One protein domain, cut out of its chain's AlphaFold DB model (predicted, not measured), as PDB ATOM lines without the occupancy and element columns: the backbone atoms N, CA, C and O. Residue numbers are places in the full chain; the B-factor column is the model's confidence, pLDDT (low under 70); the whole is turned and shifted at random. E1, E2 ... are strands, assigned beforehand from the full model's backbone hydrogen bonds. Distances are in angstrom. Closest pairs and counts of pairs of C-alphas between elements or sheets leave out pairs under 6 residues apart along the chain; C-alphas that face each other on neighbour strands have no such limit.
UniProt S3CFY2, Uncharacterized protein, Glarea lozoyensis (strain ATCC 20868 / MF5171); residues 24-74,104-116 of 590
ATOM      1  N   THR A  24     152.793 181.000 169.888       95.81
ATOM      2  CA  THR A  24     153.981 180.860 170.730       95.81
ATOM      3  C   THR A  24     153.977 179.497 171.407       95.81
ATOM      4  O   THR A  24     152.920 178.940 171.713       95.81
ATOM      5  N   ILE A  25     155.173 178.947 171.642       94.81
ATOM      6  CA  ILE A  25     155.334 177.707 172.406       94.81
ATOM      7  C   ILE A  25     154.859 177.989 173.829       94.81
ATOM      8  O   ILE A  25     155.479 178.757 174.562       94.81
ATOM      9  N   ALA A  26     153.740 177.382 174.197       93.44
ATOM     10  CA  ALA A  26     153.115 177.564 175.492       93.44
ATOM     11  C   ALA A  26     153.670 176.550 176.503       93.44
ATOM     12  O   ALA A  26     153.957 176.901 177.646       93.44
ATOM     13  N   THR A  27     153.885 175.304 176.063       93.19
ATOM     14  CA  THR A  27     154.702 174.302 176.761       93.19
ATOM     15  C   THR A  27     155.434 173.418 175.756       93.19
ATOM     16  O   THR A  27     155.016 173.270 174.604       93.19
ATOM     17  N   SER A  28     156.537 172.831 176.204       92.56
ATOM     18  CA  SER A  28     157.276 171.807 175.480       92.56
ATOM     19  C   SER A  28     157.666 170.686 176.432       92.56
ATOM     20  O   SER A  28     158.116 170.968 177.543       92.56
ATOM     21  N   SER A  29     157.552 169.439 175.988       89.69
ATOM     22  CA  SER A  29     158.003 168.271 176.744       89.69
ATOM     23  C   SER A  29     158.951 167.443 175.891       89.69
ATOM     24  O   SER A  29     158.604 167.043 174.782       89.69
ATOM     25  N   VAL A  30     160.157 167.193 176.391       89.25
ATOM     26  CA  VAL A  30     161.107 166.296 175.728       89.25
ATOM     27  C   VAL A  30     160.669 164.866 176.025       89.25
ATOM     28  O   VAL A  30     160.651 164.455 177.182       89.25
ATOM     29  N   ILE A  31     160.279 164.127 174.989       85.25
ATOM     30  CA  ILE A  31     159.829 162.735 175.120       85.25
ATOM     31  C   ILE A  31     161.037 161.800 175.131       85.25
ATOM     32  O   ILE A  31     161.122 160.894 175.953       85.25
ATOM     33  N   ASN A  32     161.981 162.035 174.224       88.62
ATOM     34  CA  ASN A  32     163.260 161.339 174.152       88.62
ATOM     35  C   ASN A  32     164.322 162.281 173.557       88.62
ATOM     36  O   ASN A  32     164.026 163.438 173.258       88.62
ATOM     37  N   THR A  33     165.555 161.799 173.396       88.31
ATOM     38  CA  THR A  33     166.688 162.585 172.865       88.31
ATOM     39  C   THR A  33     166.408 163.230 171.513       88.31
ATOM     40  O   THR A  33     166.948 164.296 171.228       88.31
ATOM     41  N   ASP A  34     165.527 162.619 170.723       89.94
ATOM     42  CA  ASP A  34     165.277 162.990 169.336       89.94
ATOM     43  C   ASP A  34     163.869 163.543 169.111       89.94
ATOM     44  O   ASP A  34     163.511 163.852 167.982       89.94
ATOM     45  N   THR A  35     163.048 163.676 170.155       88.12
ATOM     46  CA  THR A  35     161.633 164.042 170.023       88.12
ATOM     47  C   THR A  35     161.211 164.996 171.129       88.12
ATOM     48  O   THR A  35     161.204 164.651 172.313       88.12
ATOM     49  N   THR A  36     160.785 166.194 170.735       91.00
ATOM     50  CA  THR A  36     160.176 167.186 171.625       91.00
ATOM     51  C   THR A  36     158.729 167.419 171.217       91.00
ATOM     52  O   THR A  36     158.449 167.796 170.084       91.00
ATOM     53  N   PHE A  37     157.800 167.217 172.141       90.56
ATOM     54  CA  PHE A  37     156.410 167.619 171.991       90.56
ATOM     55  C   PHE A  37     156.276 169.126 172.213       90.56
ATOM     56  O   PHE A  37     156.776 169.648 173.212       90.56
ATOM     57  N   TYR A  38     155.572 169.809 171.316       91.94
ATOM     58  CA  TYR A  38     155.211 171.213 171.437       91.94
ATOM     59  C   TYR A  38     153.707 171.389 171.526       91.94
ATOM     60  O   TYR A  38     152.930 170.805 170.772       91.94
ATOM     61  N   GLN A  39     153.324 172.300 172.409       93.19
ATOM     62  CA  GLN A  39     151.982 172.821 172.496       93.19
ATOM     63  C   GLN A  39     152.026 174.326 172.268       93.19
ATOM     64  O   GLN A  39     152.571 175.082 173.074       93.19
ATOM     65  N   CYS A  40     151.450 174.751 171.152       95.75
ATOM     66  CA  CYS A  40     151.446 176.126 170.696       95.75
ATOM     67  C   CYS A  40     150.106 176.786 171.023       95.75
ATOM     68  O   CYS A  40     149.049 176.277 170.647       95.75
ATOM     69  N   CYS A  41     150.150 177.939 171.685       96.19
ATOM     70  CA  CYS A  41     148.988 178.798 171.913       96.19
ATOM     71  C   CYS A  41     149.091 180.046 171.034       96.19
ATOM     72  O   CYS A  41     150.204 180.444 170.700       96.19
ATOM     73  N   PRO A  42     147.978 180.700 170.661       95.31
ATOM     74  CA  PRO A  42     148.059 182.000 170.002       95.31
ATOM     75  C   PRO A  42     148.857 182.982 170.875       95.31
ATOM     76  O   PRO A  42     148.743 182.936 172.096       95.31
ATOM     77  N   SER A  43     149.646 183.885 170.287       93.69
ATOM     78  CA  SER A  43     150.665 184.666 171.017       93.69
ATOM     79  C   SER A  43     150.142 185.542 172.169       93.69
ATOM     80  O   SER A  43     150.928 185.978 173.004       93.69
ATOM     81  N   SER A  44     148.835 185.820 172.227       92.19
ATOM     82  CA  SER A  44     148.181 186.560 173.317       92.19
ATOM     83  C   SER A  44     147.561 185.668 174.403       92.19
ATOM     84  O   SER A  44     146.898 186.178 175.309       92.19
ATOM     85  N   PHE A  45     147.714 184.348 174.303       94.19
ATOM     86  CA  PHE A  45     147.162 183.360 175.223       94.19
ATOM     87  C   PHE A  45     148.296 182.692 176.003       94.19
ATOM     88  O   PHE A  45     149.329 182.332 175.444       94.19
ATOM     89  N   GLY A  46     148.089 182.520 177.306       91.12
ATOM     90  CA  GLY A  46     148.938 181.687 178.153       91.12
ATOM     91  C   GLY A  46     148.338 180.297 178.324       91.12
ATOM     92  O   GLY A  46     147.173 180.073 177.995       91.12
ATOM     93  N   LEU A  47     149.109 179.360 178.878       90.00
ATOM     94  CA  LEU A  47     148.515 178.119 179.370       90.00
ATOM     95  C   LEU A  47     147.641 178.418 180.579       90.00
ATOM     96  O   LEU A  47     148.079 179.078 181.525       90.00
ATOM     97  N   SER A  48     146.413 177.910 180.555       83.25
ATOM     98  CA  SER A  48     145.536 177.992 181.713       83.25
ATOM     99  C   SER A  48     146.188 177.249 182.887       83.25
ATOM    100  O   SER A  48     146.538 176.081 182.739       83.25
ATOM    101  N   PRO A  49     146.339 177.854 184.081       65.31
ATOM    102  CA  PRO A  49     146.985 177.202 185.227       65.31
ATOM    103  C   PRO A  49     146.252 175.938 185.708       65.31
ATOM    104  O   PRO A  49     146.811 175.158 186.475       65.31
ATOM    105  N   ILE A  50     145.019 175.714 185.240       56.75
ATOM    106  CA  ILE A  50     144.252 174.491 185.489       56.75
ATOM    107  C   ILE A  50     144.920 173.270 184.818       56.75
ATOM    108  O   ILE A  50     144.798 172.170 185.348       56.75
ATOM    109  N   SER A  51     145.702 173.451 183.741       50.97
ATOM    110  CA  SER A  51     146.361 172.353 183.012       50.97
ATOM    111  C   SER A  51     147.777 172.003 183.501       50.97
ATOM    112  O   SER A  51     148.330 170.979 183.109       50.97
ATOM    113  N   GLN A  52     148.392 172.801 184.384       47.88
ATOM    114  CA  GLN A  52     149.802 172.609 184.768       47.88
ATOM    115  C   GLN A  52     150.035 171.622 185.926       47.88
ATOM    116  O   GLN A  52     151.184 171.328 186.259       47.88
ATOM    117  N   THR A  53     148.996 171.079 186.565       39.31
ATOM    118  CA  THR A  53     149.158 170.346 187.833       39.31
ATOM    119  C   THR A  53     149.662 168.903 187.737       39.31
ATOM    120  O   THR A  53     149.811 168.282 188.791       39.31
ATOM    121  N   ARG A  54     149.998 168.331 186.566       43.44
ATOM    122  CA  ARG A  54     150.591 166.974 186.550       43.44
ATOM    123  C   ARG A  54     151.311 166.567 185.247       43.44
ATOM    124  O   ARG A  54     150.822 165.726 184.511       43.44
ATOM    125  N   PHE A  55     152.526 167.071 185.013       46.31
ATOM    126  CA  PHE A  55     153.428 166.554 183.954       46.31
ATOM    127  C   PHE A  55     154.506 165.567 184.457       46.31
ATOM    128  O   PHE A  55     155.394 165.178 183.711       46.31
ATOM    129  N   GLY A  56     154.437 165.126 185.719       37.19
ATOM    130  CA  GLY A  56     155.422 164.206 186.313       37.19
ATOM    131  C   GLY A  56     155.110 162.711 186.181       37.19
ATOM    132  O   GLY A  56     155.811 161.908 186.785       37.19
ATOM    133  N   ASN A  57     154.051 162.320 185.464       38.25
ATOM    134  CA  ASN A  57     153.673 160.916 185.309       38.25
ATOM    135  C   ASN A  57     153.520 160.587 183.808       38.25
ATOM    136  O   ASN A  57     152.651 161.180 183.171       38.25
ATOM    137  N   PRO A  58     154.319 159.674 183.220       39.34
ATOM    138  CA  PRO A  58     154.315 159.370 181.779       39.34
ATOM    139  C   PRO A  58     153.058 158.626 181.279       39.34
ATOM    140  O   PRO A  58     153.046 158.109 180.168       39.34
ATOM    141  N   ARG A  59     151.990 158.567 182.082       32.72
ATOM    142  CA  ARG A  59     150.691 157.964 181.743       32.72
ATOM    143  C   ARG A  59     149.534 158.942 181.970       32.72
ATOM    144  O   ARG A  59     148.569 158.611 182.648       32.72
ATOM    145  N   VAL A  60     149.660 160.176 181.482       35.56
ATOM    146  CA  VAL A  60     148.578 161.170 181.561       35.56
ATOM    147  C   VAL A  60     148.066 161.447 180.155       35.56
ATOM    148  O   VAL A  60     148.766 162.029 179.327       35.56
ATOM    149  N   SER A  61     146.844 160.985 179.897       39.78
ATOM    150  CA  SER A  61     146.070 161.238 178.687       39.78
ATOM    151  C   SER A  61     145.816 162.733 178.499       39.78
ATOM    152  O   SER A  61     145.478 163.456 179.440       39.78
ATOM    153  N   ILE A  62     145.968 163.188 177.258       41.00
ATOM    154  CA  ILE A  62     145.784 164.570 176.832       41.00
ATOM    155  C   ILE A  62     144.277 164.876 176.851       41.00
ATOM    156  O   ILE A  62     143.572 164.615 175.885       41.00
ATOM    157  N   SER A  63     143.758 165.409 177.961       39.34
ATOM    158  CA  SER A  63     142.373 165.900 178.008       39.34
ATOM    159  C   SER A  63     142.215 167.050 177.002       39.34
ATOM    160  O   SER A  63     143.030 167.974 176.971       39.34
ATOM    161  N   LEU A  64     141.172 166.999 176.167       42.50
ATOM    162  CA  LEU A  64     140.776 168.041 175.201       42.50
ATOM    163  C   LEU A  64     140.177 169.279 175.896       42.50
ATOM    164  O   LEU A  64     139.283 169.945 175.371       42.50
ATOM    165  N   GLN A  65     140.661 169.605 177.091       56.94
ATOM    166  CA  GLN A  65     140.381 170.897 177.683       56.94
ATOM    167  C   GLN A  65     141.109 171.957 176.851       56.94
ATOM    168  O   GLN A  65     142.251 171.761 176.425       56.94
ATOM    169  N   PRO A  66     140.451 173.076 176.536       59.22
ATOM    170  CA  PRO A  66     141.115 174.146 175.826       59.22
ATOM    171  C   PRO A  66     142.179 174.767 176.741       59.22
ATOM    172  O   PRO A  66     141.899 175.489 177.697       59.22
ATOM    173  N   ASP A  67     143.424 174.414 176.449       79.56
ATOM    174  CA  ASP A  67     144.564 174.664 177.325       79.56
ATOM    175  C   ASP A  67     145.111 176.095 177.232       79.56
ATOM    176  O   ASP A  67     145.926 176.488 178.066       79.56
ATOM    177  N   CYS A  68     144.688 176.877 176.238       93.56
ATOM    178  CA  CYS A  68     145.137 178.252 176.048       93.56
ATOM    179  C   CYS A  68     144.067 179.214 176.564       93.56
ATOM    180  O   CYS A  68     142.948 179.219 176.053       93.56
ATOM    181  N   SER A  69     144.395 180.067 177.532       93.50
ATOM    182  CA  SER A  69     143.493 181.114 178.009       93.50
ATOM    183  C   SER A  69     144.134 182.499 177.971       93.50
ATOM    184  O   SER A  69     145.343 182.673 178.127       93.50
ATOM    185  N   SER A  70     143.309 183.507 177.718       94.31
ATOM    186  CA  SER A  70     143.681 184.916 177.769       94.31
ATOM    187  C   SER A  70     142.629 185.671 178.568       94.31
ATOM    188  O   SER A  70     141.441 185.359 178.493       94.31
ATOM    189  N   LEU A  71     143.046 186.652 179.364       93.00
ATOM    190  CA  LEU A  71     142.111 187.506 180.087       93.00
ATOM    191  C   LEU A  71     141.636 188.619 179.152       93.00
ATOM    192  O   LEU A  71     142.440 189.431 178.702       93.00
ATOM    193  N   LEU A  72     140.332 188.663 178.898       93.75
ATOM    194  CA  LEU A  72     139.676 189.815 178.298       93.75
ATOM    195  C   LEU A  72     139.515 190.905 179.346       93.75
ATOM    196  O   LEU A  72     138.870 190.690 180.378       93.75
ATOM    197  N   THR A  73     140.049 192.088 179.069       94.88
ATOM    198  CA  THR A  73     139.684 193.288 179.820       94.88
ATOM    199  C   THR A  73     138.360 193.855 179.293       94.88
ATOM    200  O   THR A  73     138.054 193.717 178.105       94.88
ATOM    201  N   PRO A  74     137.539 194.496 180.149       95.06
ATOM    202  CA  PRO A  74     136.388 195.251 179.667       95.06
ATOM    203  C   PRO A  74     136.827 196.253 178.593       95.06
ATOM    204  O   PRO A  74     137.852 196.915 178.745       95.06
ATOM    205  N   ALA A 104     137.416 185.361 180.536       89.44
ATOM    206  CA  ALA A 104     138.477 184.526 179.986       89.44
ATOM    207  C   ALA A 104     138.103 184.144 178.551       89.44
ATOM    208  O   ALA A 104     137.059 183.533 178.330       89.44
ATOM    209  N   LEU A 105     138.949 184.504 177.587       90.31
ATOM    210  CA  LEU A 105     138.955 183.861 176.281       90.31
ATOM    211  C   LEU A 105     139.723 182.565 176.383       90.31
ATOM    212  O   LEU A 105     140.740 182.472 177.067       90.31
ATOM    213  N   VAL A 106     139.236 181.582 175.656       90.38
ATOM    214  CA  VAL A 106     139.755 180.235 175.683       90.38
ATOM    215  C   VAL A 106     139.951 179.804 174.233       90.38
ATOM    216  O   VAL A 106     139.081 180.038 173.398       90.38
ATOM    217  N   ALA A 107     141.121 179.259 173.919       89.62
ATOM    218  CA  ALA A 107     141.521 178.871 172.573       89.62
ATOM    219  C   ALA A 107     142.051 177.437 172.560       89.62
ATOM    220  O   ALA A 107     142.601 176.941 173.548       89.62
ATOM    221  N   TYR A 108     141.900 176.780 171.413       88.69
ATOM    222  CA  TYR A 108     142.443 175.445 171.204       88.69
ATOM    223  C   TYR A 108     143.946 175.528 170.904       88.69
ATOM    224  O   TYR A 108     144.345 176.289 170.016       88.69
ATOM    225  N   PRO A 109     144.791 174.779 171.632       91.88
ATOM    226  CA  PRO A 109     146.204 174.673 171.300       91.88
ATOM    227  C   PRO A 109     146.412 173.901 169.992       91.88
ATOM    228  O   PRO A 109     145.656 172.981 169.683       91.88
ATOM    229  N   ILE A 110     147.500 174.205 169.286       91.31
ATOM    230  CA  ILE A 110     148.042 173.326 168.243       91.31
ATOM    231  C   ILE A 110     149.097 172.438 168.904       91.31
ATOM    232  O   ILE A 110     150.009 172.943 169.561       91.31
ATOM    233  N   LYS A 111     148.953 171.122 168.765       91.25
ATOM    234  CA  LYS A 111     149.842 170.120 169.365       91.25
ATOM    235  C   LYS A 111     150.596 169.396 168.252       91.25
ATOM    236  O   LYS A 111     150.000 169.059 167.234       91.25
ATOM    237  N   GLY A 112     151.889 169.166 168.446       91.12
ATOM    238  CA  GLY A 112     152.721 168.462 167.472       91.12
ATOM    239  C   GLY A 112     154.107 168.138 168.009       91.12
ATOM    240  O   GLY A 112     154.430 168.439 169.157       91.12
ATOM    241  N   TYR A 113     154.929 167.500 167.182       90.50
ATOM    242  CA  TYR A 113     156.225 166.956 167.576       90.50
ATOM    243  C   TYR A 113     157.312 167.552 166.693       90.50
ATOM    244  O   TYR A 113     157.173 167.628 165.473       90.50
ATOM    245  N   LYS A 114     158.420 167.968 167.302       92.12
ATOM    246  CA  LYS A 114     159.657 168.304 166.605       92.12
ATOM    247  C   LYS A 114     160.646 167.175 166.807       92.12
ATOM    248  O   LYS A 114     161.013 166.856 167.939       92.12
ATOM    249  N   PHE A 115     161.074 166.603 165.694       89.94
ATOM    250  CA  PHE A 115     162.127 165.607 165.671       89.94
ATOM    251  C   PHE A 115     163.474 166.321 165.572       89.94
ATOM    252  O   PHE A 115     163.605 167.296 164.822       89.94
ATOM    253  N   ALA A 116     164.465 165.881 166.343       87.12
ATOM    254  CA  ALA A 116     165.833 166.323 166.153       87.12
ATOM    255  C   ALA A 116     166.210 166.018 164.702       87.12
ATOM    256  O   ALA A 116     165.992 164.909 164.213       87.12
TER     257      ALA A 116
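AT A GLANCE: This is residues 24 to 74 and 104 to 116 of the 590 residues of an uncharacterized protein of Glarea lozoyensis (strain ATCC 20868 / MF5171) (UniProt S3CFY2). A twisted sheet of three strands, E1, E2 and E5, is carried on at one end by a small two-stranded ladder, E3 and E4, and together they make one narrow, drawn-out body. E4 runs on into E5 and so joins the ladder to the sheet, while residues 43 to 67 form a long open loop that folds back over one face of the larger sheet. The printed part has 64 residues, with no named helix and five strands, in the order E1, E2, E3, E4, E5 along the chain; the class is all strand. The larger sheet has the order E1, E2, E5 and the smaller E3, E4, both antiparallel. The whole is only just compact, close to loose, with a radius of gyration of the C-alphas of 12.7 A, and only just a rod, spanning 45 by 22 by 15 A.

HOW THE PARTS SIT: In the larger sheet E2, residues 35 to 42, is the inner strand; E1, residues 24 to 32, and E5, residues 110 to 115, are the edge strands. E1 and E2 form a hairpin, antiparallel at 165 degrees between their directions, with N 29 and O 37 within hydrogen-bond range at 2.9 A and N 37 and O 29 at 2.8 A. E1 bends by 60 degrees at residue 27. E2 and E5 are antiparallel at 150 degrees, with N 38 and O 112 within hydrogen-bond range at 2.8 A. In the smaller sheet E3, residues 68 to 72, and E4, residues 104 to 107, are antiparallel at 147 degrees, with N 70 and O 105, and N 105 and O 70, within hydrogen-bond range, both at 2.8 A. The closest C-alphas of E2 and E3, those of Cys 41 and Cys 68, are 5.7 A apart. E4 runs on into E5 across a break of 2 residues, at 49 degrees. Residues 46 to 47 pair antiparallel with residues 68 to 69 of E3. E3 and E5 are apart.

IN THESE COORDINATES: E1 begins at C-alpha 24, (153.981, 180.860, 170.730), and measures 21.9 A from first to last C-alpha. E2 measures 22.5 A, E3 13.0 A and E4 9.8 A. E4 begins at C-alpha 104, (138.477, 184.526, 179.986). E5 measures 16.3 A and ends at C-alpha 115, (162.127, 165.607, 165.671).

THE WHOLE: The two C-alphas farthest apart, those of Thr 33 and Pro 74, are 45.1 A apart. Residues 75 to 103 are cut out and not printed, and C-alphas 74 and 104 are 10.9 A apart across the cut. The links E1 to E2 and E4 to E5 are tight; the link E2 to E3, with 25 residues, is long. The mean pLDDT of the printed part is 78.3, and residues 49 to 66, within that long link, are under 70.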